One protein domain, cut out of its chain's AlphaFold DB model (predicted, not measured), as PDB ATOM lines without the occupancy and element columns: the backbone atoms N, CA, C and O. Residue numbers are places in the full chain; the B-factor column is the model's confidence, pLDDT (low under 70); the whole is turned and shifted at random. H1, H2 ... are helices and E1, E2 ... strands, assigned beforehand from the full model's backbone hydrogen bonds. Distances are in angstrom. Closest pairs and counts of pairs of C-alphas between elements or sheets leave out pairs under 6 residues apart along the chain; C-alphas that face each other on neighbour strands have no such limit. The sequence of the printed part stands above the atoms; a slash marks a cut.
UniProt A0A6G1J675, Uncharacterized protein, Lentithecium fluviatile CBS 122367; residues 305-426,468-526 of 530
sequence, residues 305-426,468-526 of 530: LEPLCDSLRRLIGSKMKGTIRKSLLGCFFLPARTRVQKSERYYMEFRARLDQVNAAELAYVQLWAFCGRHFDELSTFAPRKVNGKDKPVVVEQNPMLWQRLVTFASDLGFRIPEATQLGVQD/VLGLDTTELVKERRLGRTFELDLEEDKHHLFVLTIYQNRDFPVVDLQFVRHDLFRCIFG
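What this domain is: This is residues 305 to 426 and 468 to 526 of the 530 residues of an uncharacterized protein of Lentithecium fluviatile CBS 122367 (UniProt A0A6G1J675). What is seen first? A long helix, H3, runs through the core, with H1, H2 and H5 on one side of it and H7, H8 and H9 on the other, while H6 packs on H1 and H5. A small hairpin, E1 and E2, sits beside H3, E1 nearer to it. What makes it up? The printed part has 181 residues with nine named helices and two named strands, in the order H1 H2 E1 E2 H3 H4 H5 H6 H7 H8 H9; the strands are antiparallel and the class is mostly helix. What is its outline? It is compact and rounded, with a radius of gyration of the C-alphas of 16.5 A and spans of 44 by 38 by 30 A.

Where its parts are: Where is the sheet? E1 is residues 339 to 341, from C-alpha 339 at (306.663, 257.688, 348.251), and E2 is residues 347 to 349. Where are the longer helices? H3, residues 356 to 373, is 25.9 A long from C-alpha 356 at (310.086, 264.125, 359.629); H1, 305 to 316, is 16.1 A; H5, 399 to 411, is 18.4 A; H9, 513 to 525, is 18.0 A and ends with C-alpha 525 at (323.931, 256.567, 354.736). And the others? H2 is residues 324 to 330, H4 375 to 378, H6 417 to 423, H7 487 to 496 and H8 499 to 502.

How they stand to each other: How is the hairpin E1 and E2 paired? N 340 and O 348 are within hydrogen-bond range at 2.8 A, and the closest C-alphas of E1 and H3 are Gln 341 and Gln 366, 7.5 A apart. What touches H3, the hub? H1 touches it at C-alphas Leu 308 and Cys 371, 5.3 A, a steep tilt of 64 degrees, opposite ways; H2 at Leu 329 and Ala 360, 6.7 A; H7 at Lys 494 and Arg 373, 4.7 A. H5 and H8 only just touch it, each with 3 pairs of C-alphas within 8 A, closest at Ala 409 and Leu 367, 6.7 A, and Val 499 and Gln 366, 6.1 A. What follows outward? H4 touches H1 at C-alphas Leu 378 and Ser 311, 5.6 A; H6 touches H5 at Gly 423 and Gln 403, 5.7 A; H9 touches H8 at His 518 and Ile 502, 4.8 A. How are the helix backbones? Every O i to N i+4 pair is within hydrogen-bond range in H1, H2, H3, H5, H6 and H9, and 5 of 6 in H7; H4 and H8 are too short for one.

The domain as a whole: How far does it reach? The C-alphas farthest apart, Arg 353 and Gly 388, are 49.9 A apart. Where is it cut, and which link is long? Residues 427 to 467 are not printed, with C-alphas 426 and 468 31.1 A apart; H4 to H5 is a long link. Where is confidence low? The mean pLDDT of the printed part is 83.8, with 17 residues under 70, among them 468 to 473.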
ATOM      1  N   LEU A 305     331.484 258.933 344.478       87.44
ATOM      2  CA  LEU A 305     330.655 260.050 344.937       87.44
ATOM      3  C   LEU A 305     330.845 261.330 344.129       87.44
ATOM      4  O   LEU A 305     329.930 262.140 344.076       87.44
ATOM      5  N   GLU A 306     332.004 261.533 343.502       89.31
ATOM      6  CA  GLU A 306     332.316 262.737 342.722       89.31
ATOM      7  C   GLU A 306     331.231 263.101 341.686       89.31
ATOM      8  O   GLU A 306     330.758 264.242 341.739       89.31
ATOM      9  N   PRO A 307     330.767 262.178 340.812       89.12
ATOM     10  CA  PRO A 307     329.704 262.469 339.851       89.12
ATOM     11  C   PRO A 307     328.367 262.800 340.519       89.12
ATOM     12  O   PRO A 307     327.699 263.755 340.132       89.12
ATOM     13  N   LEU A 308     327.999 262.066 341.572       91.88
ATOM     14  CA  LEU A 308     326.737 262.259 342.290       91.88
ATOM     15  C   LEU A 308     326.737 263.617 343.011       91.88
ATOM     16  O   LEU A 308     325.765 264.368 342.947       91.88
ATOM     17  N   CYS A 309     327.860 263.984 343.632       91.00
ATOM     18  CA  CYS A 309     328.084 265.293 344.240       91.00
ATOM     19  C   CYS A 309     328.036 266.435 343.218       91.00
ATOM     20  O   CYS A 309     327.629 267.540 343.572       91.00
ATOM     21  N   ASP A 310     328.527 266.230 341.995       90.19
ATOM     22  CA  ASP A 310     328.437 267.220 340.915       90.19
ATOM     23  C   ASP A 310     326.971 267.458 340.520       90.19
ATOM     24  O   ASP A 310     326.514 268.604 340.566       90.19
ATOM     25  N   SER A 311     326.204 266.388 340.285       90.81
ATOM     26  CA  SER A 311     324.764 266.463 339.997       90.81
ATOM     27  C   SER A 311     323.987 267.172 341.117       90.81
ATOM     28  O   SER A 311     323.225 268.105 340.865       90.81
ATOM     29  N   LEU A 312     324.222 266.798 342.379       92.25
ATOM     30  CA  LEU A 312     323.529 267.392 343.527       92.25
ATOM     31  C   LEU A 312     323.907 268.859 343.755       92.25
ATOM     32  O   LEU A 312     323.040 269.677 344.058       92.25
ATOM     33  N   ARG A 313     325.183 269.233 343.587       90.81
ATOM     34  CA  ARG A 313     325.609 270.638 343.722       90.81
ATOM     35  C   ARG A 313     324.971 271.528 342.664       90.81
ATOM     36  O   ARG A 313     324.579 272.646 342.980       90.81
ATOM     37  N   ARG A 314     324.835 271.035 341.434       88.31
ATOM     38  CA  ARG A 314     324.140 271.753 340.358       88.31
ATOM     39  C   ARG A 314     322.643 271.874 340.619       88.31
ATOM     40  O   ARG A 314     322.095 272.942 340.372       88.31
ATOM     41  N   LEU A 315     322.016 270.831 341.172       89.44
ATOM     42  CA  LEU A 315     320.611 270.872 341.583       89.44
ATOM     43  C   LEU A 315     320.361 271.942 342.659       89.44
ATOM     44  O   LEU A 315     319.387 272.680 342.568       89.44
ATOM     45  N   ILE A 316     321.244 272.033 343.663       89.62
ATOM     46  CA  ILE A 316     321.157 273.020 344.757       89.62
ATOM     47  C   ILE A 316     321.497 274.436 344.269       89.62
ATOM     48  O   ILE A 316     320.919 275.408 344.743       89.62
ATOM     49  N   GLY A 317     322.442 274.564 343.336       84.06
ATOM     50  CA  GLY A 317     322.872 275.836 342.766       84.06
ATOM     51  C   GLY A 317     324.187 276.383 343.335       84.06
ATOM     52  O   GLY A 317     324.730 275.934 344.347       84.06
ATOM     53  N   SER A 318     324.720 277.405 342.659       67.38
ATOM     54  CA  SER A 318     326.072 277.953 342.862       67.38
ATOM     55  C   SER A 318     326.287 278.716 344.178       67.38
ATOM     56  O   SER A 318     327.417 279.086 344.490       67.38
ATOM     57  N   LYS A 319     325.234 278.945 344.972       64.56
ATOM     58  CA  LYS A 319     325.272 279.728 346.225       64.56
ATOM     59  C   LYS A 319     325.309 278.871 347.497       64.56
ATOM     60  O   LYS A 319     325.042 279.375 348.590       64.56
ATOM     61  N   MET A 320     325.634 277.585 347.384       75.00
ATOM     62  CA  MET A 320     325.724 276.676 348.528       75.00
ATOM     63  C   MET A 320     326.810 277.135 349.527       75.00
ATOM     64  O   MET A 320     327.997 277.120 349.216       75.00
ATOM     65  N   LYS A 321     326.407 277.523 350.747       70.31
ATOM     66  CA  LYS A 321     327.311 277.965 351.838       70.31
ATOM     67  C   LYS A 321     327.713 276.849 352.819       70.31
ATOM     68  O   LYS A 321     328.412 277.115 353.792       70.31
ATOM     69  N   GLY A 322     327.227 275.623 352.621       81.00
ATOM     70  CA  GLY A 322     327.399 274.497 353.548       81.00
ATOM     71  C   GLY A 322     327.561 273.154 352.836       81.00
ATOM     72  O   GLY A 322     327.932 273.105 351.668       81.00
ATOM     73  N   THR A 323     327.298 272.053 353.546       89.19
ATOM     74  CA  THR A 323     327.343 270.703 352.962       89.19
ATOM     75  C   THR A 323     326.085 270.411 352.140       89.19
ATOM     76  O   THR A 323     325.012 270.925 352.456       89.19
ATOM     77  N   ILE A 324     326.198 269.518 351.145       90.81
ATOM     78  CA  ILE A 324     325.064 269.024 350.335       90.81
ATOM     79  C   ILE A 324     323.903 268.588 351.240       90.81
ATOM     80  O   ILE A 324     322.765 269.006 351.042       90.81
ATOM     81  N   ARG A 325     324.211 267.815 352.290       91.69
ATOM     82  CA  ARG A 325     323.236 267.353 353.282       91.69
ATOM     83  C   ARG A 325     322.539 268.509 353.995       91.69
ATOM     84  O   ARG A 325     321.317 268.546 354.019       91.69
ATOM     85  N   LYS A 326     323.292 269.465 354.552       90.25
ATOM     86  CA  LYS A 326     322.713 270.607 355.279       90.25
ATOM     87  C   LYS A 326     321.819 271.454 354.371       90.25
ATOM     88  O   LYS A 326     320.759 271.890 354.807       90.25
ATOM     89  N   SER A 327     322.234 271.670 353.125       91.56
ATOM     90  CA  SER A 327     321.458 272.428 352.144       91.56
ATOM     91  C   SER A 327     320.173 271.709 351.733       91.56
ATOM     92  O   SER A 327     319.117 272.329 351.752       91.56
ATOM     93  N   LEU A 328     320.232 270.410 351.425       91.94
ATOM     94  CA  LEU A 328     319.047 269.644 351.030       91.94
ATOM     95  C   LEU A 328     318.066 269.455 352.189       91.94
ATOM     96  O   LEU A 328     316.881 269.730 352.032       91.94
ATOM     97  N   LEU A 329     318.551 269.051 353.368       91.75
ATOM     98  CA  LEU A 329     317.693 268.858 354.541       91.75
ATOM     99  C   LEU A 329     317.091 270.178 355.043       91.75
ATOM    100  O   LEU A 329     315.962 270.187 355.520       91.75
ATOM    101  N   GLY A 330     317.794 271.305 354.880       89.31
ATOM    102  CA  GLY A 330     317.248 272.635 355.174       89.31
ATOM    103  C   GLY A 330     316.098 273.056 354.251       89.31
ATOM    104  O   GLY A 330     315.319 273.934 354.610       89.31
ATOM    105  N   CYS A 331     315.972 272.420 353.083       90.81
ATOM    106  CA  CYS A 331     314.904 272.648 352.111       90.81
ATOM    107  C   CYS A 331     313.848 271.528 352.105       90.81
ATOM    108  O   CYS A 331     312.993 271.514 351.216       90.81
ATOM    109  N   PHE A 332     313.900 270.578 353.044       94.12
ATOM    110  CA  PHE A 332     312.973 269.450 353.097       94.12
ATOM    111  C   PHE A 332     311.693 269.794 353.866       94.12
ATOM    112  O   PHE A 332     311.734 270.274 355.000       94.12
ATOM    113  N   PHE A 333     310.549 269.471 353.270       92.06
ATOM    114  CA  PHE A 333     309.233 269.586 353.883       92.06
ATOM    115  C   PHE A 333     308.506 268.256 353.745       92.06
ATOM    116  O   PHE A 333     308.387 267.737 352.638       92.06
ATOM    117  N   LEU A 334     307.994 267.729 354.860       90.00
ATOM    118  CA  LEU A 334     307.314 266.437 354.895       90.00
ATOM    119  C   LEU A 334     306.116 266.431 353.920       90.00
ATOM    120  O   LEU A 334     305.172 267.203 354.126       90.00
ATOM    121  N   PRO A 335     306.131 265.600 352.859       87.81
ATOM    122  CA  PRO A 335     305.005 265.504 351.938       87.81
ATOM    123  C   PRO A 335     303.804 264.819 352.602       87.81
ATOM    124  O   PRO A 335     303.944 264.043 353.544       87.81
ATOM    125  N   ALA A 336     302.601 265.061 352.069       84.38
ATOM    126  CA  ALA A 336     301.369 264.450 352.584       84.38
ATOM    127  C   ALA A 336     301.365 262.914 352.477       84.38
ATOM    128  O   ALA A 336     300.696 262.238 353.256       84.38
ATOM    129  N   ARG A 337     302.094 262.373 351.495       84.12
ATOM    130  CA  ARG A 337     302.274 260.939 351.265       84.12
ATOM    131  C   ARG A 337     303.739 260.674 350.973       84.12
ATOM    132  O   ARG A 337     304.268 261.204 349.996       84.12
ATOM    133  N   THR A 338     304.377 259.841 351.783       85.19
ATOM    134  CA  THR A 338     305.758 259.429 351.532       85.19
ATOM    135  C   THR A 338     305.771 258.366 350.445       85.19
ATOM    136  O   THR A 338     305.114 257.331 350.566       85.19
ATOM    137  N   ARG A 339     306.510 258.621 349.368       88.06
ATOM    138  CA  ARG A 339     306.663 257.688 348.251       88.06
ATOM    139  C   ARG A 339     308.083 257.147 348.201       88.06
ATOM    140  O   ARG A 339     309.040 257.859 348.503       88.06
ATOM    141  N   VAL A 340     308.199 255.889 347.791       88.75
ATOM    142  CA  VAL A 340     309.472 255.226 347.530       88.75
ATOM    143  C   VAL A 340     309.489 254.725 346.097       88.75
ATOM    144  O   VAL A 340     308.580 254.013 345.668       88.75
ATOM    145  N   GLN A 341     310.509 255.112 345.344       90.81
ATOM    146  CA  GLN A 341     310.703 254.658 343.976       90.81
ATOM    147  C   GLN A 341     311.185 253.202 343.969       90.81
ATOM    148  O   GLN A 341     312.186 252.871 344.610       90.81
ATOM    149  N   LYS A 342     310.466 252.338 343.246       86.00
ATOM    150  CA  LYS A 342     310.800 250.913 343.084       86.00
ATOM    151  C   LYS A 342     311.421 250.623 341.715       86.00
ATOM    152  O   LYS A 342     312.301 249.776 341.640       86.00
ATOM    153  N   SER A 343     310.954 251.301 340.668       85.44
ATOM    154  CA  SER A 343     311.542 251.286 339.321       85.44
ATOM    155  C   SER A 343     311.505 252.695 338.721       85.44
ATOM    156  O   SER A 343     310.966 253.623 339.332       85.44
ATOM    157  N   GLU A 344     312.063 252.885 337.525       83.75
ATOM    158  CA  GLU A 344     312.078 254.192 336.854       83.75
ATOM    159  C   GLU A 344     310.667 254.776 336.668       83.75
ATOM    160  O   GLU A 344     310.485 255.993 336.754       83.75
ATOM    161  N   ARG A 345     309.654 253.921 336.481       80.69
ATOM    162  CA  ARG A 345     308.263 254.348 336.262       80.69
ATOM    163  C   ARG A 345     307.331 254.086 337.443       80.69
ATOM    164  O   ARG A 345     306.237 254.649 337.473       80.69
ATOM    165  N   TYR A 346     307.732 253.265 338.413       83.19
ATOM    166  CA  TYR A 346     306.841 252.821 339.483       83.19
ATOM    167  C   TYR A 346     307.252 253.315 340.875       83.19
ATOM    168  O   TYR A 346     308.381 253.130 341.340       83.19
ATOM    169  N   TYR A 347     306.268 253.885 341.575       87.00
ATOM    170  CA  TYR A 347     306.383 254.402 342.935       87.00
ATOM    171  C   TYR A 347     305.435 253.645 343.860       87.00
ATOM    172  O   TYR A 347     304.272 253.415 343.530       87.00
ATOM    173  N   MET A 348     305.920 253.314 345.050       85.44
ATOM    174  CA  MET A 348     305.123 252.747 346.130       85.44
ATOM    175  C   MET A 348     304.847 253.810 347.187       85.44
ATOM    176  O   MET A 348     305.729 254.584 347.549       85.44
ATOM    177  N   GLU A 349     303.625 253.842 347.709       84.62
ATOM    178  CA  GLU A 349     303.290 254.677 348.859       84.62
ATOM    179  C   GLU A 349     303.673 253.944 350.149       84.62
ATOM    180  O   GLU A 349     303.246 252.811 350.386       84.62
ATOM    181  N   PHE A 350     304.491 254.589 350.978       76.50
ATOM    182  CA  PHE A 350     304.893 254.054 352.268       76.50
ATOM    183  C   PHE A 350     303.744 254.253 353.262       76.50
ATOM    184  O   PHE A 350     303.399 255.380 353.611       76.50
ATOM    185  N   ARG A 351     303.102 253.153 353.672       71.00
ATOM    186  CA  ARG A 351     301.867 253.195 354.476       71.00
ATOM    187  C   ARG A 351     302.104 253.519 355.953       71.00
ATOM    188  O   ARG A 351     301.179 253.968 356.625       71.00
ATOM    189  N   ALA A 352     303.308 253.276 356.468       72.06
ATOM    190  CA  ALA A 352     303.647 253.606 357.846       72.06
ATOM    191  C   ALA A 352     303.975 255.102 357.984       72.06
ATOM    192  O   ALA A 352     304.600 255.702 357.108       72.06
ATOM    193  N   ARG A 353     303.554 255.722 359.095       70.62
ATOM    194  CA  ARG A 353     303.911 257.113 359.400       70.62
ATOM    195  C   ARG A 353     305.380 257.179 359.807       70.62
ATOM    196  O   ARG A 353     305.729 256.776 360.912       70.62
ATOM    197  N   LEU A 354     306.208 257.712 358.917       78.44
ATOM    198  CA  LEU A 354     307.563 258.136 359.246       78.44
ATOM    199  C   LEU A 354     307.511 259.513 359.911       78.44
ATOM    200  O   LEU A 354     306.704 260.368 359.532       78.44
ATOM    201  N   ASP A 355     308.372 259.728 360.899       85.12
ATOM    202  CA  ASP A 355     308.635 261.066 361.413       85.12
ATOM    203  C   ASP A 355     309.384 261.903 360.361       85.12
ATOM    204  O   ASP A 355     309.883 261.400 359.349       85.12
ATOM    205  N   GLN A 356     309.455 263.216 360.585       88.25
ATOM    206  CA  GLN A 356     310.086 264.125 359.629       88.25
ATOM    207  C   GLN A 356     311.558 263.773 359.379       88.25
ATOM    208  O   GLN A 356     312.024 263.924 358.254       88.25
ATOM    209  N   VAL A 357     312.273 263.293 360.401       88.31
ATOM    210  CA  VAL A 357     313.694 262.947 360.296       88.31
ATOM    211  C   VAL A 357     313.884 261.721 359.405       88.31
ATOM    212  O   VAL A 357     314.587 261.823 358.402       88.31
ATOM    213  N   ASN A 358     313.217 260.597 359.686       87.88
ATOM    214  CA  ASN A 358     313.379 259.391 358.871       87.88
ATOM    215  C   ASN A 358     312.815 259.573 357.457       87.88
ATOM    216  O   ASN A 358     313.387 259.052 356.500       87.88
ATOM    217  N   ALA A 359     311.737 260.348 357.291       90.19
ATOM    218  CA  ALA A 359     311.228 260.702 355.968       90.19
ATOM    219  C   ALA A 359     312.239 261.536 355.164       90.19
ATOM    220  O   ALA A 359     312.424 261.286 353.971       90.19
ATOM    221  N   ALA A 360     312.918 262.492 355.809       91.69
ATOM    222  CA  ALA A 360     313.950 263.304 355.172       91.69
ATOM    223  C   ALA A 360     315.176 262.470 354.783       91.69
ATOM    224  O   ALA A 360     315.695 262.625 353.679       91.69
ATOM    225  N   GLU A 361     315.613 261.555 355.652       91.06
ATOM    226  CA  GLU A 361     316.710 260.630 355.355       91.06
ATOM    227  C   GLU A 361     316.363 259.701 354.191       91.06
ATOM    228  O   GLU A 361     317.143 259.569 353.250       91.06
ATOM    229  N   LEU A 362     315.159 259.126 354.189       91.69
ATOM    230  CA  LEU A 362     314.687 258.281 353.098       91.69
ATOM    231  C   LEU A 362     314.640 259.043 351.766       91.69
ATOM    232  O   LEU A 362     315.124 258.550 350.747       91.69
ATOM    233  N   ALA A 363     314.089 260.257 351.764       93.50
ATOM    234  CA  ALA A 363     314.074 261.131 350.594       93.50
ATOM    235  C   ALA A 363     315.497 261.478 350.124       93.50
ATOM    236  O   ALA A 363     315.791 261.442 348.929       93.50
ATOM    237  N   TYR A 364     316.402 261.762 351.061       94.75
ATOM    238  CA  TYR A 364     317.796 262.079 350.773       94.75
ATOM    239  C   TYR A 364     318.501 260.906 350.085       94.75
ATOM    240  O   TYR A 364     319.095 261.093 349.025       94.75
ATOM    241  N   VAL A 365     318.382 259.686 350.613       94.44
ATOM    242  CA  VAL A 365     319.008 258.495 350.014       94.44
ATOM    243  C   VAL A 365     318.410 258.165 348.646       94.44
ATOM    244  O   VAL A 365     319.155 257.824 347.726       94.44
ATOM    245  N   GLN A 366     317.095 258.332 348.464       94.25
ATOM    246  CA  GLN A 366     316.458 258.175 347.152       94.25
ATOM    247  C   GLN A 366     317.032 259.141 346.107       94.25
ATOM    248  O   GLN A 366     317.251 258.743 344.963       94.25
ATOM    249  N   LEU A 367     317.335 260.380 346.503       94.94
ATOM    250  CA  LEU A 367     317.954 261.368 345.623       94.94
ATOM    251  C   LEU A 367     319.382 260.965 345.218       94.94
ATOM    252  O   LEU A 367     319.737 261.059 344.044       94.94
ATOM    253  N   TRP A 368     320.183 260.447 346.155       95.56
ATOM    254  CA  TRP A 368     321.514 259.904 345.849       95.56
ATOM    255  C   TRP A 368     321.454 258.695 344.921       95.56
ATOM    256  O   TRP A 368     322.245 258.609 343.982       95.56
ATOM    257  N   ALA A 369     320.510 257.786 345.160       94.56
ATOM    258  CA  ALA A 369     320.287 256.624 344.312       94.56
ATOM    259  C   ALA A 369     319.918 257.050 342.880       94.56
ATOM    260  O   ALA A 369     320.514 256.556 341.928       94.56
ATOM    261  N   PHE A 370     319.029 258.038 342.721       95.19
ATOM    262  CA  PHE A 370     318.687 258.599 341.410       95.19
ATOM    263  C   PHE A 370     319.910 259.184 340.698       95.19
ATOM    264  O   PHE A 370     320.165 258.860 339.540       95.19
ATOM    265  N   CYS A 371     320.706 260.011 341.385       94.56
ATOM    266  CA  CYS A 371     321.933 260.549 340.800       94.56
ATOM    267  C   CYS A 371     322.935 259.445 340.439       94.56
ATOM    268  O   CYS A 371     323.648 259.598 339.457       94.56
ATOM    269  N   GLY A 372     322.990 258.347 341.198       92.75
ATOM    270  CA  GLY A 372     323.856 257.202 340.914       92.75
ATOM    271  C   GLY A 372     323.472 256.434 339.649       92.75
ATOM    272  O   GLY A 372     324.364 255.983 338.940       92.75
ATOM    273  N   ARG A 373     322.174 256.340 339.329       93.31
ATOM    274  CA  ARG A 373     321.669 255.684 338.105       93.31
ATOM    275  C   ARG A 373     321.934 256.482 336.833       93.31
ATOM    276  O   ARG A 373     322.053 255.908 335.761       93.31
ATOM    277  N   HIS A 374     322.021 257.802 336.973       92.88
ATOM    278  CA  HIS A 374     321.936 258.749 335.858       92.88
ATOM    279  C   HIS A 374     323.124 259.721 335.808       92.88
ATOM    280  O   HIS A 374     323.028 260.805 335.232       92.88
ATOM    281  N   PHE A 375     324.243 259.410 336.478       90.69
ATOM    282  CA  PHE A 375     325.357 260.362 336.590       90.69
ATOM    283  C   PHE A 375     326.044 260.642 335.249       90.69
ATOM    284  O   PHE A 375     326.609 261.719 335.078       90.69
ATOM    285  N   ASP A 376     326.019 259.690 334.325       89.69
ATOM    286  CA  ASP A 376     326.555 259.789 332.966       89.69
ATOM    287  C   ASP A 376     325.896 260.912 332.152       89.69
ATOM    288  O   ASP A 376     326.573 261.574 331.368       89.69
ATOM    289  N   GLU A 377     324.610 261.172 332.395       88.12
ATOM    290  CA  GLU A 377     323.829 262.224 331.731       88.12
ATOM    291  C   GLU A 377     323.597 263.473 332.611       88.12
ATOM    292  O   GLU A 377     323.272 264.549 332.100       88.12
ATOM    293  N   LEU A 378     323.761 263.359 333.936       87.75
ATOM    294  CA  LEU A 378     323.564 264.460 334.895       87.75
ATOM    295  C   LEU A 378     324.859 265.174 335.304       87.75
ATOM    296  O   LEU A 378     324.803 266.270 335.858       87.75
ATOM    297  N   SER A 379     326.027 264.585 335.062       86.69
ATOM    298  CA  SER A 379     327.311 265.133 335.510       86.69
ATOM    299  C   SER A 379     328.276 265.353 334.348       86.69
ATOM    300  O   SER A 379     328.040 264.939 333.219       86.69
ATOM    301  N   THR A 380     329.413 266.002 334.606       84.69
ATOM    302  CA  THR A 380     330.516 266.085 333.621       84.69
ATOM    303  C   THR A 380     331.405 264.837 333.578       84.69
ATOM    304  O   THR A 380     332.505 264.880 333.024       84.69
ATOM    305  N   PHE A 381     330.982 263.730 334.191       86.19
ATOM    306  CA  PHE A 381     331.775 262.512 334.309       86.19
ATOM    307  C   PHE A 381     331.209 261.388 333.444       86.19
ATOM    308  O   PHE A 381     330.038 261.052 333.532       86.19
ATOM    309  N   ALA A 382     332.090 260.733 332.689       85.38
ATOM    310  CA  ALA A 382     331.770 259.493 331.989       85.38
ATOM    311  C   ALA A 382     332.029 258.256 332.880       85.38
ATOM    312  O   ALA A 382     332.928 258.304 333.747       85.38
ATOM    313  N   PRO A 383     331.300 257.143 332.654       86.56
ATOM    314  CA  PRO A 383     331.578 255.860 333.293       86.56
ATOM    315  C   PRO A 383     332.954 255.312 332.891       86.56
ATOM    316  O   PRO A 383     333.617 255.792 331.964       86.56
ATOM    317  N   ARG A 384     333.444 254.307 333.627       83.31
ATOM    318  CA  ARG A 384     334.729 253.673 333.305       83.31
ATOM    319  C   ARG A 384     334.604 252.767 332.085       83.31
ATOM    320  O   ARG A 384     333.652 252.006 331.936       83.31
ATOM    321  N   LYS A 385     335.649 252.818 331.260       80.31
ATOM    322  CA  LYS A 385     335.838 251.966 330.087       80.31
ATOM    323  C   LYS A 385     335.891 250.489 330.481       80.31
ATOM    324  O   LYS A 385     336.688 250.120 331.343       80.31
ATOM    325  N   VAL A 386     335.126 249.653 329.783       75.38
ATOM    326  CA  VAL A 386     335.270 248.190 329.820       75.38
ATOM    327  C   VAL A 386     336.399 247.767 328.871       75.38
ATOM    328  O   VAL A 386     336.524 248.295 327.762       75.38
ATOM    329  N   ASN A 387     337.253 246.832 329.296       66.81
ATOM    330  CA  ASN A 387     338.342 246.328 328.454       66.81
ATOM    331  C   ASN A 387     337.786 245.750 327.142       66.81
ATOM    332  O   ASN A 387     336.885 244.921 327.165       66.81
ATOM    333  N   GLY A 388     338.327 246.200 326.006       57.88
ATOM    334  CA  GLY A 388     337.893 245.770 324.671       57.88
ATOM    335  C   GLY A 388     336.740 246.567 324.046       57.88
ATOM    336  O   GLY A 388     336.463 246.354 322.874       57.88
ATOM    337  N   LYS A 389     336.107 247.504 324.770       70.75
ATOM    338  CA  LYS A 389     335.119 248.447 324.204       70.75
ATOM    339  C   LYS A 389     335.747 249.805 323.887       70.75
ATOM    340  O   LYS A 389     336.908 250.044 324.231       70.75
ATOM    341  N   ASP A 390     335.002 250.698 323.247       69.00
ATOM    342  CA  ASP A 390     335.423 252.087 323.058       69.00
ATOM    343  C   ASP A 390     335.453 252.854 324.384       69.00
ATOM    344  O   ASP A 390     334.935 252.414 325.410       69.00
ATOM    345  N   LYS A 391     336.174 253.978 324.414       68.44
ATOM    346  CA  LYS A 391     336.247 254.817 325.616       68.44
ATOM    347  C   LYS A 391     334.919 255.579 325.754       68.44
ATOM    348  O   LYS A 391     334.617 256.345 324.841       68.44
ATOM    349  N   PRO A 392     334.195 255.460 326.883       72.06
ATOM    350  CA  PRO A 392     332.978 256.233 327.099       72.06
ATOM    351  C   PRO A 392     333.283 257.731 327.028       72.06
ATOM    352  O   PRO A 392     334.246 258.212 327.643       72.06
ATOM    353  N   VAL A 393     332.487 258.458 326.248       73.69
ATOM    354  CA  VAL A 393     332.573 259.915 326.103       73.69
ATOM    355  C   VAL A 393     331.579 260.549 327.073       73.69
ATOM    356  O   VAL A 393     330.551 259.957 327.386       73.69
ATOM    357  N   VAL A 394     331.898 261.738 327.589       73.88
ATOM    358  CA  VAL A 394     330.943 262.510 328.397       73.88
ATOM    359  C   VAL A 394     329.750 262.850 327.506       73.88
ATOM    360  O   VAL A 394     329.925 263.525 326.490       73.88
ATOM    361  N   VAL A 395     328.572 262.344 327.866       73.00
ATOM    362  CA  VAL A 395     327.333 262.575 327.120       73.00
ATOM    363  C   VAL A 395     326.896 264.026 327.333       73.00
ATOM    364  O   VAL A 395     327.097 264.604 328.404       73.00
ATOM    365  N   GLU A 396     326.341 264.647 326.293       68.88
ATOM    366  CA  GLU A 396     325.733 265.971 326.428       68.88
ATOM    367  C   GLU A 396     324.591 265.895 327.451       68.88
ATOM    368  O   GLU A 396     323.739 265.012 327.380       68.88
ATOM    369  N   GLN A 397     324.594 266.805 328.427       74.81
ATOM    370  CA  GLN A 397     323.666 266.743 329.555       74.81
ATOM    371  C   GLN A 397     322.223 266.810 329.074       74.81
ATOM    372  O   GLN A 397     321.813 267.793 328.458       74.81
ATOM    373  N   ASN A 398     321.447 265.783 329.410       79.56
ATOM    374  CA  ASN A 398     320.093 265.625 328.912       79.56
ATOM    375  C   ASN A 398     319.119 266.557 329.661       79.56
ATOM    376  O   ASN A 398     318.837 266.330 330.846       79.56
ATOM    377  N   PRO A 399     318.547 267.587 329.003       81.75
ATOM    378  CA  PRO A 399     317.646 268.530 329.667       81.75
ATOM    379  C   PRO A 399     316.381 267.859 330.219       81.75
ATOM    380  O   PRO A 399     315.834 268.299 331.231       81.75
ATOM    381  N   MET A 400     315.931 266.768 329.586       83.06
ATOM    382  CA  MET A 400     314.775 265.997 330.048       83.06
ATOM    383  C   MET A 400     315.057 265.281 331.363       83.06
ATOM    384  O   MET A 400     314.183 265.209 332.229       83.06
ATOM    385  N   LEU A 401     316.270 264.757 331.521       86.62
ATOM    386  CA  LEU A 401     316.667 264.039 332.722       86.62
ATOM    387  C   LEU A 401     316.865 264.994 333.900       86.62
ATOM    388  O   LEU A 401     316.449 264.688 335.015       86.62
ATOM    389  N   TRP A 402     317.387 266.194 333.637       87.56
ATOM    390  CA  TRP A 402     317.416 267.279 334.617       87.56
ATOM    391  C   TRP A 402     316.019 267.672 335.091       87.56
ATOM    392  O   TRP A 402     315.790 267.765 336.295       87.56
ATOM    393  N   GLN A 403     315.062 267.839 334.173       86.38
ATOM    394  CA  GLN A 403     313.678 268.124 334.554       86.38
ATOM    395  C   GLN A 403     313.092 266.992 335.410       86.38
ATOM    396  O   GLN A 403     312.467 267.264 336.433       86.38
ATOM    397  N   ARG A 404     313.350 265.726 335.051       88.44
ATOM    398  CA  ARG A 404     312.941 264.568 335.863       88.44
ATOM    399  C   ARG A 404     313.558 264.589 337.258       88.44
ATOM    400  O   ARG A 404     312.830 264.352 338.213       88.44
ATOM    401  N   LEU A 405     314.847 264.906 337.394       91.31
ATOM    402  CA  LEU A 405     315.511 265.031 338.694       91.31
ATOM    403  C   LEU A 405     314.864 266.126 339.556       91.31
ATOM    404  O   LEU A 405     314.633 265.915 340.745       91.31
ATOM    405  N   VAL A 406     314.545 267.282 338.964       90.75
ATOM    406  CA  VAL A 406     313.872 268.395 339.657       90.75
ATOM    407  C   VAL A 406     312.475 267.988 340.134       90.75
ATOM    408  O   VAL A 406     312.127 268.228 341.294       90.75
ATOM    409  N   THR A 407     311.678 267.360 339.264       89.38
ATOM    410  CA  THR A 407     310.347 266.850 339.625       89.38
ATOM    411  C   THR A 407     310.453 265.786 340.712       89.38
ATOM    412  O   THR A 407     309.759 265.882 341.716       89.38
ATOM    413  N   PHE A 408     311.385 264.843 340.575       91.75
ATOM    414  CA  PHE A 408     311.629 263.792 341.557       91.75
ATOM    415  C   PHE A 408     312.006 264.361 342.932       91.75
ATOM    416  O   PHE A 408     311.415 263.982 343.939       91.75
ATOM    417  N   ALA A 409     312.924 265.330 342.990       93.06
ATOM    418  CA  ALA A 409     313.282 266.002 344.238       93.06
ATOM    419  C   ALA A 409     312.081 266.733 344.870       93.06
ATOM    420  O   ALA A 409     311.887 266.665 346.085       93.06
ATOM    421  N   SER A 410     311.252 267.383 344.048       91.44
ATOM    422  CA  SER A 410     310.046 268.085 344.506       91.44
ATOM    423  C   SER A 410     309.001 267.117 345.068       91.44
ATOM    424  O   SER A 410     308.459 267.365 346.146       91.44
ATOM    425  N   ASP A 411     308.771 265.992 344.388       89.81
ATOM    426  CA  ASP A 411     307.835 264.939 344.801       89.81
ATOM    427  C   ASP A 411     308.263 264.260 346.108       89.81
ATOM    428  O   ASP A 411     307.419 263.863 346.914       89.81
ATOM    429  N   LEU A 412     309.574 264.165 346.350       91.94
ATOM    430  CA  LEU A 412     310.134 263.684 347.611       91.94
ATOM    431  C   LEU A 412     309.997 264.693 348.766       91.94
ATOM    432  O   LEU A 412     310.151 264.299 349.919       91.94
ATOM    433  N   GLY A 413     309.689 265.965 348.484       91.88
ATOM    434  CA  GLY A 413     309.495 267.018 349.488       91.88
ATOM    435  C   GLY A 413     310.604 268.075 349.555       91.88
ATOM    436  O   GLY A 413     310.568 268.935 350.438       91.88
ATOM    437  N   PHE A 414     311.583 268.064 348.645       93.06
ATOM    438  CA  PHE A 414     312.633 269.087 348.594       93.06
ATOM    439  C   PHE A 414     312.169 270.329 347.822       93.06
ATOM    440  O   PHE A 414     311.888 270.271 346.628       93.06
ATOM    441  N   ARG A 415     312.147 271.488 348.486       90.75
ATOM    442  CA  ARG A 415     311.798 272.782 347.878       90.75
ATOM    443  C   ARG A 415     313.055 273.591 347.583       90.75
ATOM    444  O   ARG A 415     313.460 274.430 348.385       90.75
ATOM    445  N   ILE A 416     313.678 273.316 346.442       88.56
ATOM    446  CA  ILE A 416     314.935 273.947 346.023       88.56
ATOM    447  C   ILE A 416     314.620 275.094 345.038       88.56
ATOM    448  O   ILE A 416     314.156 274.814 343.928       88.56
ATOM    449  N   PRO A 417     314.848 276.372 345.401       82.88
ATOM    450  CA  PRO A 417     314.458 277.520 344.571       82.88
ATOM    451  C   PRO A 417     315.099 277.526 343.175       82.88
ATOM    452  O   PRO A 417     314.428 277.749 342.166       82.88
ATOM    453  N   GLU A 418     316.393 277.234 343.091       79.44
ATOM    454  CA  GLU A 418     317.148 277.172 341.839       79.44
ATOM    455  C   GLU A 418     316.627 276.052 340.924       79.44
ATOM    456  O   GLU A 418     316.443 276.257 339.723       79.44
ATOM    457  N   ALA A 419     316.284 274.898 341.502       76.69
ATOM    458  CA  ALA A 419     315.688 273.780 340.777       76.69
ATOM    459  C   ALA A 419     314.305 274.140 340.214       76.69
ATOM    460  O   ALA A 419     313.997 273.808 339.071       76.69
ATOM    461  N   THR A 420     313.483 274.882 340.969       72.31
ATOM    462  CA  THR A 420     312.172 275.325 340.468       72.31
ATOM    463  C   THR A 420     312.278 276.244 339.253       72.31
ATOM    464  O   THR A 420     311.437 276.149 338.367       72.31
ATOM    465  N   GLN A 421     313.330 277.063 339.133       71.56
ATOM    466  CA  GLN A 421     313.561 277.872 337.927       71.56
ATOM    467  C   GLN A 421     313.933 277.009 336.712       71.56
ATOM    468  O   GLN A 421     313.481 277.285 335.601       71.56
ATOM    469  N   LEU A 422     314.712 275.943 336.927       67.69
ATOM    470  CA  LEU A 422     315.054 274.972 335.882       67.69
ATOM    471  C   LEU A 422     313.823 274.184 335.402       67.69
ATOM    472  O   LEU A 422     313.728 273.868 334.221       67.69
ATOM    473  N   GLY A 423     312.861 273.917 336.290       60.38
ATOM    474  CA  GLY A 423     311.624 273.199 335.966       60.38
ATOM    475  C   GLY A 423     310.591 273.986 335.144       60.38
ATOM    476  O   GLY A 423     309.691 273.372 334.575       60.38
ATOM    477  N   VAL A 424     310.705 275.321 335.064       63.16
ATOM    478  CA  VAL A 424     309.749 276.196 334.345       63.16
ATOM    479  C   VAL A 424     309.950 276.170 332.825       63.16
ATOM    480  O   VAL A 424     309.014 276.438 332.072       63.16
ATOM    481  N   GLN A 425     311.148 275.838 332.339       66.50
ATOM    482  CA  GLN A 425     311.388 275.693 330.903       66.50
ATOM    483  C   GLN A 425     310.895 274.318 330.449       66.50
ATOM    484  O   GLN A 425     311.386 273.324 330.967       66.50
ATOM    485  N   ASP A 426     309.967 274.245 329.484       73.25
ATOM    486  CA  ASP A 426     309.559 272.970 328.873       73.25
ATOM    487  C   ASP A 426     310.657 272.485 327.905       73.25
ATOM    488  O   ASP A 426     310.753 272.976 326.769       73.25
ATOM    489  N   VAL A 468     311.865 242.947 333.605       55.28
ATOM    490  CA  VAL A 468     312.560 242.636 334.849       55.28
ATOM    491  C   VAL A 468     313.797 241.856 334.435       55.28
ATOM    492  O   VAL A 468     313.743 240.636 334.286       55.28
ATOM    493  N   LEU A 469     314.893 242.571 334.178       58.41
ATOM    494  CA  LEU A 469     316.179 241.940 333.931       58.41
ATOM    495  C   LEU A 469     316.493 241.024 335.119       58.41
ATOM    496  O   LEU A 469     316.352 241.408 336.287       58.41
ATOM    497  N   GLY A 470     316.829 239.774 334.798       56.72
ATOM    498  CA  GLY A 470     317.244 238.793 335.788       56.72
ATOM    499  C   GLY A 470     318.473 239.292 336.541       56.72
ATOM    500  O   GLY A 470     319.308 239.992 335.977       56.72
ATOM    501  N   LEU A 471     318.567 238.930 337.819       58.94
ATOM    502  CA  LEU A 471     319.708 239.274 338.663       58.94
ATOM    503  C   LEU A 471     320.987 238.688 338.052       58.94
ATOM    504  O   LEU A 471     321.095 237.464 337.942       58.94
ATOM    505  N   ASP A 472     321.944 239.540 337.677       62.88
ATOM    506  CA  ASP A 472     323.282 239.080 337.322       62.88
ATOM    507  C   ASP A 472     324.003 238.674 338.614       62.88
ATOM    508  O   ASP A 472     324.429 239.498 339.421       62.88
ATOM    509  N   THR A 473     324.078 237.365 338.853       65.38
ATOM    510  CA  THR A 473     324.755 236.782 340.017       65.38
ATOM    511  C   THR A 473     326.227 236.486 339.730       65.38
ATOM    512  O   THR A 473     326.854 235.689 340.430       65.38
ATOM    513  N   THR A 474     326.812 237.088 338.689       75.62
ATOM    514  CA  THR A 474     328.237 236.912 338.409       75.62
ATOM    515  C   THR A 474     329.097 237.602 339.466       75.62
ATOM    516  O   THR A 474     328.888 238.751 339.857       75.62
ATOM    517  N   GLU A 475     330.114 236.887 339.953       82.06
ATOM    518  CA  GLU A 475     331.044 237.456 340.922       82.06
ATOM    519  C   GLU A 475     331.860 238.592 340.278       82.06
ATOM    520  O   GLU A 475     332.606 238.398 339.312       82.06
ATOM    521  N   LEU A 476     331.774 239.794 340.853       83.31
ATOM    522  CA  LEU A 476     332.528 240.946 340.379       83.31
ATOM    523  C   LEU A 476     334.010 240.809 340.710       83.31
ATOM    524  O   LEU A 476     334.411 240.621 341.860       83.31
ATOM    525  N   VAL A 477     334.863 241.059 339.720       80.81
ATOM    526  CA  VAL A 477     336.312 241.174 339.926       80.81
ATOM    527  C   VAL A 477     336.628 242.389 340.810       80.81
ATOM    528  O   VAL A 477     336.000 243.440 340.688       80.81
ATOM    529  N   LYS A 478     337.651 242.283 341.671       75.56
ATOM    530  CA  LYS A 478     338.054 243.316 342.651       75.56
ATOM    531  C   LYS A 478     338.125 244.744 342.086       75.56
ATOM    532  O   LYS A 478     337.740 245.690 342.763       75.56
ATOM    533  N   GLU A 479     338.602 244.907 340.855       75.50
ATOM    534  CA  GLU A 479     338.756 246.213 340.198       75.50
ATOM    535  C   GLU A 479     337.424 246.903 339.861       75.50
ATOM    536  O   GLU A 479     337.394 248.131 339.753       75.50
ATOM    537  N   ARG A 480     336.335 246.132 339.718       77.94
ATOM    538  CA  ARG A 480     334.972 246.630 339.466       77.94
ATOM    539  C   ARG A 480     334.222 247.006 340.743       77.94
ATOM    540  O   ARG A 480     333.257 247.755 340.682       77.94
ATOM    541  N   ARG A 481     334.710 246.566 341.909       80.31
ATOM    542  CA  ARG A 481     334.102 246.850 343.221       80.31
ATOM    543  C   ARG A 481     334.383 248.275 343.726       80.31
ATOM    544  O   ARG A 481     333.779 248.701 344.702       80.31
ATOM    545  N   LEU A 482     335.323 249.005 343.107       76.31
ATOM    546  CA  LEU A 482     335.838 250.284 343.612       76.31
ATOM    547  C   LEU A 482     335.859 251.391 342.546       76.31
ATOM    548  O   LEU A 482     336.278 251.198 341.403       76.31
ATOM    549  N   GLY A 483     335.536 252.609 342.984       80.06
ATOM    550  CA  GLY A 483     335.630 253.828 342.183       80.06
ATOM    551  C   GLY A 483     334.393 254.104 341.326       80.06
ATOM    552  O   GLY A 483     333.288 253.729 341.692       80.06
ATOM    553  N   ARG A 484     334.573 254.828 340.211       85.56
ATOM    554  CA  ARG A 484     333.478 255.111 339.265       85.56
ATOM    555  C   ARG A 484     332.980 253.817 338.628       85.56
ATOM    556  O   ARG A 484     333.804 253.005 338.205       85.56
ATOM    557  N   THR A 485     331.663 253.696 338.510       86.06
ATOM    558  CA  THR A 485     330.969 252.573 337.875       86.06
ATOM    559  C   THR A 485     331.417 252.387 336.422       86.06
ATOM    560  O   THR A 485     331.695 253.366 335.717       86.06
ATOM    561  N   PHE A 486     331.548 251.134 335.982       87.88
ATOM    562  CA  PHE A 486     331.795 250.810 334.576       87.88
ATOM    563  C   PHE A 486     330.507 250.944 333.770       87.88
ATOM    564  O   PHE A 486     329.426 250.795 334.314       87.88
ATOM    565  N   GLU A 487     330.620 251.192 332.470       86.06
ATOM    566  CA  GLU A 487     329.462 251.427 331.593       86.06
ATOM    567  C   GLU A 487     328.396 250.317 331.670       86.06
ATOM    568  O   GLU A 487     327.223 250.613 331.832       86.06
ATOM    569  N   LEU A 488     328.801 249.043 331.656       84.62
ATOM    570  CA  LEU A 488     327.863 247.918 331.788       84.62
ATOM    571  C   LEU A 488     327.232 247.815 333.183       84.62
ATOM    572  O   LEU A 488     326.048 247.530 333.293       84.62
ATOM    573  N   ASP A 489     328.016 248.081 334.233       88.25
ATOM    574  CA  ASP A 489     327.513 248.082 335.615       88.25
ATOM    575  C   ASP A 489     326.533 249.244 335.838       88.25
ATOM    576  O   ASP A 489     325.646 249.161 336.678       88.25
ATOM    577  N   LEU A 490     326.695 250.349 335.100       89.56
ATOM    578  CA  LEU A 490     325.807 251.502 335.189       89.56
ATOM    579  C   LEU A 490     324.434 251.190 334.589       89.56
ATOM    580  O   LEU A 490     323.425 251.579 335.170       89.56
ATOM    581  N   GLU A 491     324.388 250.467 333.469       87.12
ATOM    582  CA  GLU A 491     323.120 249.994 332.906       87.12
ATOM    583  C   GLU A 491     322.393 249.068 333.886       87.12
ATOM    584  O   GLU A 491     321.204 249.238 334.122       87.12
ATOM    585  N   GLU A 492     323.106 248.166 334.561       86.81
ATOM    586  CA  GLU A 492     322.508 247.334 335.610       86.81
ATOM    587  C   GLU A 492     322.040 248.165 336.827       86.81
ATOM    588  O   GLU A 492     320.926 247.980 337.332       86.81
ATOM    589  N   ASP A 493     322.836 249.149 337.264       89.44
ATOM    590  CA  ASP A 493     322.460 250.084 338.330       89.44
ATOM    591  C   ASP A 493     321.162 250.847 337.983       89.44
ATOM    592  O   ASP A 493     320.341 251.069 338.877       89.44
ATOM    593  N   LYS A 494     320.906 251.198 336.709       89.44
ATOM    594  CA  LYS A 494     319.647 251.848 336.274       89.44
ATOM    595  C   LYS A 494     318.402 251.010 336.603       89.44
ATOM    596  O   LYS A 494     317.339 251.577 336.858       89.44
ATOM    597  N   HIS A 495     318.531 249.685 336.682       86.12
ATOM    598  CA  HIS A 495     317.430 248.768 336.996       86.12
ATOM    599  C   HIS A 495     317.353 248.361 338.472       86.12
ATOM    600  O   HIS A 495     316.285 247.959 338.944       86.12
ATOM    601  N   HIS A 496     318.448 248.482 339.229       85.94
ATOM    602  CA  HIS A 496     318.529 247.912 340.577       85.94
ATOM    603  C   HIS A 496     318.931 248.889 341.680       85.94
ATOM    604  O   HIS A 496     318.672 248.604 342.849       85.94
ATOM    605  N   LEU A 497     319.488 250.058 341.368       91.69
ATOM    606  CA  LEU A 497     319.920 251.035 342.367       91.69
ATOM    607  C   LEU A 497     318.728 251.839 342.914       91.69
ATOM    608  O   LEU A 497     318.682 253.061 342.818       91.69
ATOM    609  N   PHE A 498     317.744 251.153 343.491       92.62
ATOM    610  CA  PHE A 498     316.576 251.716 344.169       92.62
ATOM    611  C   PHE A 498     316.645 251.390 345.653       92.62
ATOM    612  O   PHE A 498     317.091 250.314 346.031       92.62
ATOM    613  N   VAL A 499     316.158 252.285 346.511       90.62
ATOM    614  CA  VAL A 499     316.291 252.126 347.969       90.62
ATOM    615  C   VAL A 499     315.677 250.815 348.474       90.62
ATOM    616  O   VAL A 499     316.303 250.125 349.274       90.62
ATOM    617  N   LEU A 500     314.512 250.415 347.952       88.19
ATOM    618  CA  LEU A 500     313.892 249.130 348.302       88.19
ATOM    619  C   LEU A 500     314.761 247.934 347.911       88.19
ATOM    620  O   LEU A 500     314.755 246.931 348.608       88.19
ATOM    621  N   THR A 501     315.507 248.036 346.814       88.00
ATOM    622  CA  THR A 501     316.394 246.971 346.343       88.00
ATOM    623  C   THR A 501     317.690 246.946 347.154       88.00
ATOM    624  O   THR A 501     318.106 245.886 347.611       88.00
ATOM    625  N   ILE A 502     318.284 248.121 347.383       89.50
ATOM    626  CA  ILE A 502     319.562 248.325 348.081       89.50
ATOM    627  C   ILE A 502     319.491 247.887 349.545       89.50
ATOM    628  O   ILE A 502     320.485 247.401 350.063       89.50
ATOM    629  N   TYR A 503     318.354 248.071 350.220       88.25
ATOM    630  CA  TYR A 503     318.206 247.817 351.662       88.25
ATOM    631  C   TYR A 503     317.344 246.603 352.000       88.25
ATOM    632  O   TYR A 503     317.055 246.352 353.170       88.25
ATOM    633  N   GLN A 504     316.911 245.838 351.002       84.25
ATOM    634  CA  GLN A 504     316.216 244.590 351.274       84.25
ATOM    635  C   GLN A 504     317.173 243.626 351.987       84.25
ATOM    636  O   GLN A 504     318.321 243.465 351.579       84.25
ATOM    637  N   ASN A 505     316.692 242.976 353.046       76.31
ATOM    638  CA  ASN A 505     317.452 241.943 353.744       76.31
ATOM    639  C   ASN A 505     317.531 240.706 352.836       76.31
ATOM    640  O   ASN A 505     316.532 240.009 352.650       76.31
ATOM    641  N   ARG A 506     318.696 240.483 352.224       78.06
ATOM    642  CA  ARG A 506     318.986 239.336 351.354       78.06
ATOM    643  C   ARG A 506     320.328 238.745 351.755       78.06
ATOM    644  O   ARG A 506     321.236 239.491 352.122       78.06
ATOM    645  N   ASP A 507     320.459 237.435 351.611       77.69
ATOM    646  CA  ASP A 507     321.764 236.789 351.653       77.69
ATOM    647  C   ASP A 507     322.440 236.946 350.290       77.69
ATOM    648  O   ASP A 507     321.844 236.656 349.252       77.69
ATOM    649  N   PHE A 508     323.688 237.409 350.300       80.12
ATOM    650  CA  PHE A 508     324.508 237.548 349.101       80.12
ATOM    651  C   PHE A 508     325.490 236.369 349.047       80.12
ATOM    652  O   PHE A 508     326.476 236.371 349.787       80.12
ATOM    653  N   PRO A 509     325.239 235.335 348.219       78.69
ATOM    654  CA  PRO A 509     326.107 234.157 348.149       78.69
ATOM    655  C   PRO A 509     327.457 234.460 347.482       78.69
ATOM    656  O   PRO A 509     328.418 233.713 347.663       78.69
ATOM    657  N   VAL A 510     327.531 235.548 346.713       82.38
ATOM    658  CA  VAL A 510     328.710 236.007 345.976       82.38
ATOM    659  C   VAL A 510     328.830 237.528 346.066       82.38
ATOM    660  O   VAL A 510     327.872 238.226 346.392       82.38
ATOM    661  N   VAL A 511     330.019 238.058 345.763       84.19
ATOM    662  CA  VAL A 511     330.251 239.508 345.697       84.19
ATOM    663  C   VAL A 511     329.841 240.025 344.316       84.19
ATOM    664  O   VAL A 511     330.694 240.239 343.455       84.19
ATOM    665  N   ASP A 512     328.537 240.180 344.104       86.88
ATOM    666  CA  ASP A 512     327.931 240.754 342.897       86.88
ATOM    667  C   ASP A 512     327.768 242.286 342.997       86.88
ATOM    668  O   ASP A 512     328.182 242.924 343.977       86.88
ATOM    669  N   LEU A 513     327.209 242.913 341.956       86.81
ATOM    670  CA  LEU A 513     327.012 244.364 341.921       86.81
ATOM    671  C   LEU A 513     326.049 244.837 343.011       86.81
ATOM    672  O   LEU A 513     326.301 245.860 343.653       86.81
ATOM    673  N   GLN A 514     324.996 244.071 343.279       87.12
ATOM    674  CA  GLN A 514     323.992 244.424 344.277       87.12
ATOM    675  C   GLN A 514     324.560 244.411 345.689       87.12
ATOM    676  O   GLN A 514     324.293 245.347 346.442       87.12
ATOM    677  N   PHE A 515     325.392 243.425 346.029       88.50
ATOM    678  CA  PHE A 515     326.127 243.396 347.287       88.50
ATOM    679  C   PHE A 515     326.994 244.646 347.432       88.50
ATOM    680  O   PHE A 515     326.941 245.320 348.460       88.50
ATOM    681  N   VAL A 516     327.760 244.997 346.389       88.50
ATOM    682  CA  VAL A 516     328.632 246.181 346.414       88.50
ATOM    683  C   VAL A 516     327.817 247.459 346.634       88.50
ATOM    684  O   VAL A 516     328.250 248.330 347.386       88.50
ATOM    685  N   ARG A 517     326.635 247.595 346.018       89.00
ATOM    686  CA  ARG A 517     325.750 248.756 346.222       89.00
ATOM    687  C   ARG A 517     325.080 248.762 347.590       89.00
ATOM    688  O   ARG A 517     325.049 249.818 348.219       89.00
ATOM    689  N   HIS A 518     324.599 247.612 348.058       89.31
ATOM    690  CA  HIS A 518     324.042 247.430 349.399       89.31
ATOM    691  C   HIS A 518     325.066 247.839 350.470       89.31
ATOM    692  O   HIS A 518     324.764 248.674 351.321       89.31
ATOM    693  N   ASP A 519     326.291 247.311 350.398       87.31
ATOM    694  CA  ASP A 519     327.372 247.626 351.337       87.31
ATOM    695  C   ASP A 519     327.749 249.115 351.280       87.31
ATOM    696  O   ASP A 519     327.722 249.814 352.294       87.31
ATOM    697  N   LEU A 520     327.976 249.648 350.075       87.94
ATOM    698  CA  LEU A 520     328.357 251.045 349.872       87.94
ATOM    699  C   LEU A 520     327.322 252.030 350.432       87.94
ATOM    700  O   LEU A 520     327.683 252.963 351.149       87.94
ATOM    701  N   PHE A 521     326.037 251.839 350.124       89.25
ATOM    702  CA  PHE A 521     324.981 252.731 350.606       89.25
ATOM    703  C   PHE A 521     324.788 252.616 352.119       89.25
ATOM    704  O   PHE A 521     324.627 253.641 352.782       89.25
ATOM    705  N   ARG A 522     324.884 251.412 352.696       88.12
ATOM    706  CA  ARG A 522     324.824 251.234 354.156       88.12
ATOM    707  C   ARG A 522     326.002 251.882 354.874       88.12
ATOM    708  O   ARG A 522     325.798 252.462 355.937       88.12
ATOM    709  N   CYS A 523     327.204 251.841 354.302       84.25
ATOM    710  CA  CYS A 523     328.364 252.526 354.870       84.25
ATOM    711  C   CYS A 523     328.231 254.054 354.825       84.25
ATOM    712  O   CYS A 523     328.675 254.728 355.751       84.25
ATOM    713  N   ILE A 524     327.640 254.608 353.763       85.12
ATOM    714  CA  ILE A 524     327.555 256.065 353.566       85.12
ATOM    715  C   ILE A 524     326.359 256.674 354.303       85.12
ATOM    716  O   ILE A 524     326.485 257.743 354.900       85.12
ATOM    717  N   PHE A 525     325.198 256.021 354.241       87.69
ATOM    718  CA  PHE A 525     323.931 256.567 354.736       87.69
ATOM    719  C   PHE A 525     323.413 255.868 355.997       87.69
ATOM    720  O   PHE A 525     322.408 256.294 356.556       87.69
ATOM    721  N   GLY A 526     324.100 254.825 356.467       83.94
ATOM    722  CA  GLY A 526     323.659 254.006 357.590       83.94
ATOM    723  C   GLY A 526     322.616 252.950 357.194       83.94
ATOM    724  O   GLY A 526     322.190 252.880 356.035       83.94
TER     725      GLY A 526